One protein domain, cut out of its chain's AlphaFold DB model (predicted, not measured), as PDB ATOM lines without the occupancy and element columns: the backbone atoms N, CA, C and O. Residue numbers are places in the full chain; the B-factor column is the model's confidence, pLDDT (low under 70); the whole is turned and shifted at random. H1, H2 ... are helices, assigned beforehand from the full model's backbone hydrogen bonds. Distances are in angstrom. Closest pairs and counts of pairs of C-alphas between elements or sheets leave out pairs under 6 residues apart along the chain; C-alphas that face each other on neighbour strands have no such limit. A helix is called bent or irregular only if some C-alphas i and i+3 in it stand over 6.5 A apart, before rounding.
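This is residues 111 to 160 of the 224 residues of a protein of Raphanus sativus (UniProt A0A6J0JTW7). Two long helices meet near their ends at a tight link and make an open V, with H1 as the longer arm and H2 as the other. The arms go away from the corner on their own, and residues 111 to 130 and 148 to 160 stick out. The printed part has 50 residues, with two named helices in the order H1, H2 and no named strand; the class is all helix. The whole is only just loose, close to extended, with a radius of gyration of the C-alphas of 14.5 A, and it is flat, spanning 40 by 33 by 10 A.

The longest helix is H1, residues 111 to 135, and it only just touches H2, residues 140 to 159, with 3 pairs of C-alphas within 8 A. They touch only at the corner by their link, H1 with residues 134 to 135 alone and H2 with residues 142 to 143 alone. The closest C-alphas of the two are those of Leu 134 and Phe 143, 5.6 A apart. Their lines stand at a steep tilt of 60 degrees, and they run opposite ways. Their centres are 20.7 A apart. In H1 and H2 every O i to N i+4 pair is within hydrogen-bond range.

H1 has 25 residues and measures 34.9 A from C-alpha 111 at (168.889, 94.375, 66.625) to C-alpha 135 at (136.398, 82.787, 61.294). H2 has 20 residues and measures 28.7 A, ending with C-alpha 159 at (139.419, 78.170, 86.801). Neither helix is bent.

The two C-alphas farthest apart are those of Ser 111 and Pro 140, 41.5 A. The printed part has no cut, and the link from H1 to H2, 4 residues, is tight. The mean pLDDT of the printed part is 75.1; residues 111 to 112, 135, 137 to 138 and 153 to 160 are under 70.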
ATOM      1  N   SER A 111     168.940  95.591  67.425       69.19
ATOM      2  CA  SER A 111     168.889  94.375  66.625       69.19
ATOM      3  C   SER A 111     168.212  93.214  67.365       69.19
ATOM      4  O   SER A 111     167.208  92.719  66.861       69.19
ATOM      5  N   SER A 112     168.633  92.862  68.588       69.81
ATOM      6  CA  SER A 112     167.973  91.828  69.402       69.81
ATOM      7  C   SER A 112     166.540  92.196  69.779       69.81
ATOM      8  O   SER A 112     165.642  91.359  69.694       69.81
ATOM      9  N   PHE A 113     166.283  93.444  70.189       74.19
ATOM     10  CA  PHE A 113     164.922  93.856  70.546       74.19
ATOM     11  C   PHE A 113     164.007  93.875  69.323       74.19
ATOM     12  O   PHE A 113     162.874  93.406  69.399       74.19
ATOM     13  N   LYS A 114     164.495  94.366  68.182       78.75
ATOM     14  CA  LYS A 114     163.743  94.375  66.929       78.75
ATOM     15  C   LYS A 114     163.533  92.970  66.403       78.75
ATOM     16  O   LYS A 114     162.440  92.712  65.935       78.75
ATOM     17  N   GLU A 115     164.502  92.068  66.523       83.50
ATOM     18  CA  GLU A 115     164.359  90.662  66.134       83.50
ATOM     19  C   GLU A 115     163.345  89.929  67.022       83.50
ATOM     20  O   GLU A 115     162.492  89.196  66.524       83.50
ATOM     21  N   LEU A 116     163.357  90.179  68.336       79.31
ATOM     22  CA  LEU A 116     162.337  89.660  69.247       79.31
ATOM     23  C   LEU A 116     160.961  90.267  68.967       79.31
ATOM     24  O   LEU A 116     159.965  89.543  68.947       79.31
ATOM     25  N   ALA A 117     160.892  91.575  68.721       82.00
ATOM     26  CA  ALA A 117     159.653  92.277  68.426       82.00
ATOM     27  C   ALA A 117     159.063  91.837  67.084       82.00
ATOM     28  O   ALA A 117     157.868  91.562  67.028       82.00
ATOM     29  N   THR A 118     159.866  91.710  66.023       84.00
ATOM     30  CA  THR A 118     159.406  91.217  64.717       84.00
ATOM     31  C   THR A 118     159.024  89.751  64.796       84.00
ATOM     32  O   THR A 118     157.953  89.398  64.327       84.00
ATOM     33  N   SER A 119     159.810  88.904  65.466       84.94
ATOM     34  CA  SER A 119     159.472  87.488  65.653       84.94
ATOM     35  C   SER A 119     158.167  87.310  66.433       84.94
ATOM     36  O   SER A 119     157.309  86.506  66.057       84.94
ATOM     37  N   PHE A 120     157.968  88.095  67.495       82.19
ATOM     38  CA  PHE A 120     156.724  88.089  68.257       82.19
ATOM     39  C   PHE A 120     155.552  88.605  67.421       82.19
ATOM     40  O   PHE A 120     154.500  87.966  67.389       82.19
ATOM     41  N   HIS A 121     155.738  89.722  66.719       84.75
ATOM     42  CA  HIS A 121     154.712  90.330  65.880       84.75
ATOM     43  C   HIS A 121     154.313  89.404  64.731       84.75
ATOM     44  O   HIS A 121     153.125  89.200  64.513       84.75
ATOM     45  N   ASP A 122     155.272  88.778  64.052       88.25
ATOM     46  CA  ASP A 122     155.024  87.829  62.967       88.25
ATOM     47  C   ASP A 122     154.269  86.604  63.470       88.25
ATOM     48  O   ASP A 122     153.289  86.187  62.854       88.25
ATOM     49  N   ARG A 123     154.660  86.041  64.621       84.19
ATOM     50  CA  ARG A 123     153.938  84.909  65.218       84.19
ATOM     51  C   ARG A 123     152.528  85.292  65.641       84.19
ATOM     52  O   ARG A 123     151.592  84.541  65.372       84.19
ATOM     53  N   PHE A 124     152.365  86.441  66.286       81.75
ATOM     54  CA  PHE A 124     151.065  86.926  66.735       81.75
ATOM     55  C   PHE A 124     150.143  87.226  65.552       81.75
ATOM     56  O   PHE A 124     149.006  86.754  65.517       81.75
ATOM     57  N   ASN A 125     150.660  87.922  64.541       89.38
ATOM     58  CA  ASN A 125     149.948  88.222  63.310       89.38
ATOM     59  C   ASN A 125     149.583  86.938  62.560       89.38
ATOM     60  O   ASN A 125     148.444  86.782  62.142       89.38
ATOM     61  N   GLN A 126     150.484  85.957  62.474       87.81
ATOM     62  CA  GLN A 126     150.194  84.670  61.843       87.81
ATOM     63  C   GLN A 126     149.087  83.893  62.574       87.81
ATOM     64  O   GLN A 126     148.246  83.271  61.924       87.81
ATOM     65  N   ILE A 127     149.072  83.909  63.909       83.94
ATOM     66  CA  ILE A 127     148.000  83.293  64.704       83.94
ATOM     67  C   ILE A 127     146.678  84.020  64.450       83.94
ATOM     68  O   ILE A 127     145.678  83.364  64.168       83.94
ATOM     69  N   LEU A 128     146.675  85.355  64.487       82.06
ATOM     70  CA  LEU A 128     145.496  86.173  64.202       82.06
ATOM     71  C   LEU A 128     144.968  85.954  62.789       82.06
ATOM     72  O   LEU A 128     143.772  85.738  62.631       82.06
ATOM     73  N   SER A 129     145.837  85.951  61.777       82.25
ATOM     74  CA  SER A 129     145.453  85.675  60.393       82.25
ATOM     75  C   SER A 129     144.843  84.283  60.267       82.25
ATOM     76  O   SER A 129     143.788  84.150  59.668       82.25
ATOM     77  N   LYS A 130     145.420  83.257  60.909       81.38
ATOM     78  CA  LYS A 130     144.839  81.903  60.910       81.38
ATOM     79  C   LYS A 130     143.480  81.844  61.598       81.38
ATOM     80  O   LYS A 130     142.588  81.170  61.100       81.38
ATOM     81  N   LEU A 131     143.318  82.522  62.735       78.69
ATOM     82  CA  LEU A 131     142.040  82.596  63.443       78.69
ATOM     83  C   LEU A 131     140.991  83.342  62.613       78.69
ATOM     84  O   LEU A 131     139.842  82.912  62.566       78.69
ATOM     85  N   LEU A 132     141.390  84.421  61.938       78.56
ATOM     86  CA  LEU A 132     140.527  85.221  61.078       78.56
ATOM     87  C   LEU A 132     140.135  84.460  59.806       78.56
ATOM     88  O   LEU A 132     138.965  84.467  59.435       78.56
ATOM     89  N   ASP A 133     141.072  83.741  59.188       78.81
ATOM     90  CA  ASP A 133     140.819  82.860  58.043       78.81
ATOM     91  C   ASP A 133     139.845  81.733  58.409       78.81
ATOM     92  O   ASP A 133     138.949  81.400  57.629       78.81
ATOM     93  N   LEU A 134     139.965  81.181  59.622       75.25
ATOM     94  CA  LEU A 134     139.013  80.204  60.156       75.25
ATOM     95  C   LEU A 134     137.645  80.824  60.452       75.25
ATOM     96  O   LEU A 134     136.619  80.207  60.168       75.25
ATOM     97  N   ALA A 135     137.621  82.038  61.009       66.44
ATOM     98  CA  ALA A 135     136.398  82.787  61.294       66.44
ATOM     99  C   ALA A 135     135.664  83.217  60.015       66.44
ATOM    100  O   ALA A 135     134.440  83.318  60.017       66.44
ATOM    101  N   CYS A 136     136.389  83.388  58.906       72.12
ATOM    102  CA  CYS A 136     135.841  83.671  57.579       72.12
ATOM    103  C   CYS A 136     135.108  82.456  56.961       72.12
ATOM    104  O   CYS A 136     134.556  82.542  55.866       72.12
ATOM    105  N   GLY A 137     135.050  81.319  57.667       65.50
ATOM    106  CA  GLY A 137     134.144  80.214  57.344       65.50
ATOM    107  C   GLY A 137     134.606  79.333  56.185       65.50
ATOM    108  O   GLY A 137     133.798  78.591  55.629       65.50
ATOM    109  N   ARG A 138     135.896  79.387  55.825       66.44
ATOM    110  CA  ARG A 138     136.453  78.584  54.725       66.44
ATOM    111  C   ARG A 138     136.363  77.078  54.994       66.44
ATOM    112  O   ARG A 138     136.168  76.320  54.053       66.44
ATOM    113  N   ASP A 139     136.403  76.688  56.275       71.56
ATOM    114  CA  ASP A 139     136.294  75.305  56.747       71.56
ATOM    115  C   ASP A 139     135.400  75.197  58.007       71.56
ATOM    116  O   ASP A 139     135.881  75.341  59.140       71.56
ATOM    117  N   PRO A 140     134.100  74.875  57.856       73.44
ATOM    118  CA  PRO A 140     133.166  74.704  58.972       73.44
ATOM    119  C   PRO A 140     133.644  73.763  60.100       73.44
ATOM    120  O   PRO A 140     133.486  74.125  61.269       73.44
ATOM    121  N   PRO A 141     134.256  72.585  59.836       75.06
ATOM    122  CA  PRO A 141     134.688  71.695  60.919       75.06
ATOM    123  C   PRO A 141     135.857  72.264  61.738       75.06
ATOM    124  O   PRO A 141     135.918  72.057  62.950       75.06
ATOM    125  N   LEU A 142     136.765  73.014  61.105       72.50
ATOM    126  CA  LEU A 142     137.895  73.651  61.787       72.50
ATOM    127  C   LEU A 142     137.442  74.841  62.642       72.50
ATOM    128  O   LEU A 142     137.988  75.055  63.728       72.50
ATOM    129  N   PHE A 143     136.409  75.564  62.201       76.44
ATOM    130  CA  PHE A 143     135.787  76.641  62.970       76.44
ATOM    131  C   PHE A 143     135.170  76.134  64.282       76.44
ATOM    132  O   PHE A 143     135.460  76.679  65.351       76.44
ATOM    133  N   PHE A 144     134.377  75.056  64.235       77.88
ATOM    134  CA  PHE A 144     133.796  74.461  65.447       77.88
ATOM    135  C   PHE A 144     134.869  73.901  66.385       77.88
ATOM    136  O   PHE A 144     134.810  74.161  67.585       77.88
ATOM    137  N   LEU A 145     135.877  73.195  65.858       76.50
ATOM    138  CA  LEU A 145     136.989  72.674  66.661       76.50
ATOM    139  C   LEU A 145     137.740  73.799  67.386       76.50
ATOM    140  O   LEU A 145     138.025  73.691  68.578       76.50
ATOM    141  N   THR A 146     138.022  74.893  66.681       75.38
ATOM    142  CA  THR A 146     138.734  76.050  67.237       75.38
ATOM    143  C   THR A 146     137.879  76.784  68.256       75.38
ATOM    144  O   THR A 146     138.363  77.086  69.338       75.38
ATOM    145  N   THR A 147     136.587  76.972  67.990       78.06
ATOM    146  CA  THR A 147     135.640  77.573  68.942       78.06
ATOM    147  C   THR A 147     135.514  76.740  70.220       78.06
ATOM    148  O   THR A 147     135.583  77.288  71.315       78.06
ATOM    149  N   ILE A 148     135.402  75.411  70.108       78.06
ATOM    150  CA  ILE A 148     135.370  74.498  71.262       78.06
ATOM    151  C   ILE A 148     136.704  74.535  72.015       78.06
ATOM    152  O   ILE A 148     136.714  74.592  73.241       78.06
ATOM    153  N   SER A 149     137.835  74.550  71.306       73.12
ATOM    154  CA  SER A 149     139.157  74.668  71.925       73.12
ATOM    155  C   SER A 149     139.319  75.991  72.673       73.12
ATOM    156  O   SER A 149     139.811  75.987  73.799       73.12
ATOM    157  N   LEU A 150     138.897  77.115  72.085       77.69
ATOM    158  CA  LEU A 150     138.904  78.425  72.742       77.69
ATOM    159  C   LEU A 150     137.951  78.452  73.941       77.69
ATOM    160  O   LEU A 150     138.278  79.049  74.961       77.69
ATOM    161  N   TYR A 151     136.800  77.786  73.853       76.62
ATOM    162  CA  TYR A 151     135.847  77.675  74.955       76.62
ATOM    163  C   TYR A 151     136.417  76.874  76.132       76.62
ATOM    164  O   TYR A 151     136.362  77.330  77.272       76.62
ATOM    165  N   ILE A 152     137.039  75.724  75.864       70.44
ATOM    166  CA  ILE A 152     137.739  74.936  76.886       70.44
ATOM    167  C   ILE A 152     138.883  75.759  77.490       70.44
ATOM    168  O   ILE A 152     139.032  75.794  78.709       70.44
ATOM    169  N   LEU A 153     139.651  76.469  76.659       69.50
ATOM    170  CA  LEU A 153     140.724  77.353  77.116       69.50
ATOM    171  C   LEU A 153     140.193  78.497  77.994       69.50
ATOM    172  O   LEU A 153     140.829  78.844  78.984       69.50
ATOM    173  N   SER A 154     139.016  79.037  77.679       64.88
ATOM    174  CA  SER A 154     138.323  80.057  78.474       64.88
ATOM    175  C   SER A 154     137.859  79.519  79.831       64.88
ATOM    176  O   SER A 154     138.076  80.165  80.856       64.88
ATOM    177  N   ILE A 155     137.306  78.301  79.880       68.12
ATOM    178  CA  ILE A 155     136.961  77.631  81.145       68.12
ATOM    179  C   ILE A 155     138.218  77.429  81.992       68.12
ATOM    180  O   ILE A 155     138.227  77.781  83.167       68.12
ATOM    181  N   ILE A 156     139.298  76.922  81.392       58.66
ATOM    182  CA  ILE A 156     140.583  76.742  82.077       58.66
ATOM    183  C   ILE A 156     141.113  78.090  82.591       58.66
ATOM    184  O   ILE A 156     141.542  78.174  83.739       58.66
ATOM    185  N   GLY A 157     141.025  79.152  81.785       54.34
ATOM    186  CA  GLY A 157     141.410  80.513  82.170       54.34
ATOM    187  C   GLY A 157     140.524  81.128  83.258       54.34
ATOM    188  O   GLY A 157     140.980  81.986  84.002       54.34
ATOM    189  N   THR A 158     139.285  80.660  83.397       62.22
ATOM    190  CA  THR A 158     138.376  81.058  84.483       62.22
ATOM    191  C   THR A 158     138.676  80.285  85.769       62.22
ATOM    192  O   THR A 158     138.601  80.838  86.861       62.22
ATOM    193  N   CYS A 159     139.044  79.005  85.658       54.00
ATOM    194  CA  CYS A 159     139.419  78.170  86.801       54.00
ATOM    195  C   CYS A 159     140.770  78.558  87.406       54.00
ATOM    196  O   CYS A 159     141.036  78.235  88.563       54.00
ATOM    197  N   ILE A 160     141.632  79.208  86.626       53.06
ATOM    198  CA  ILE A 160     142.971  79.559  87.062       53.06
ATOM    199  C   ILE A 160     143.196  81.042  86.807       53.06
ATOM    200  O   ILE A 160     143.481  81.444  85.682       53.06
TER     201      ILE A 160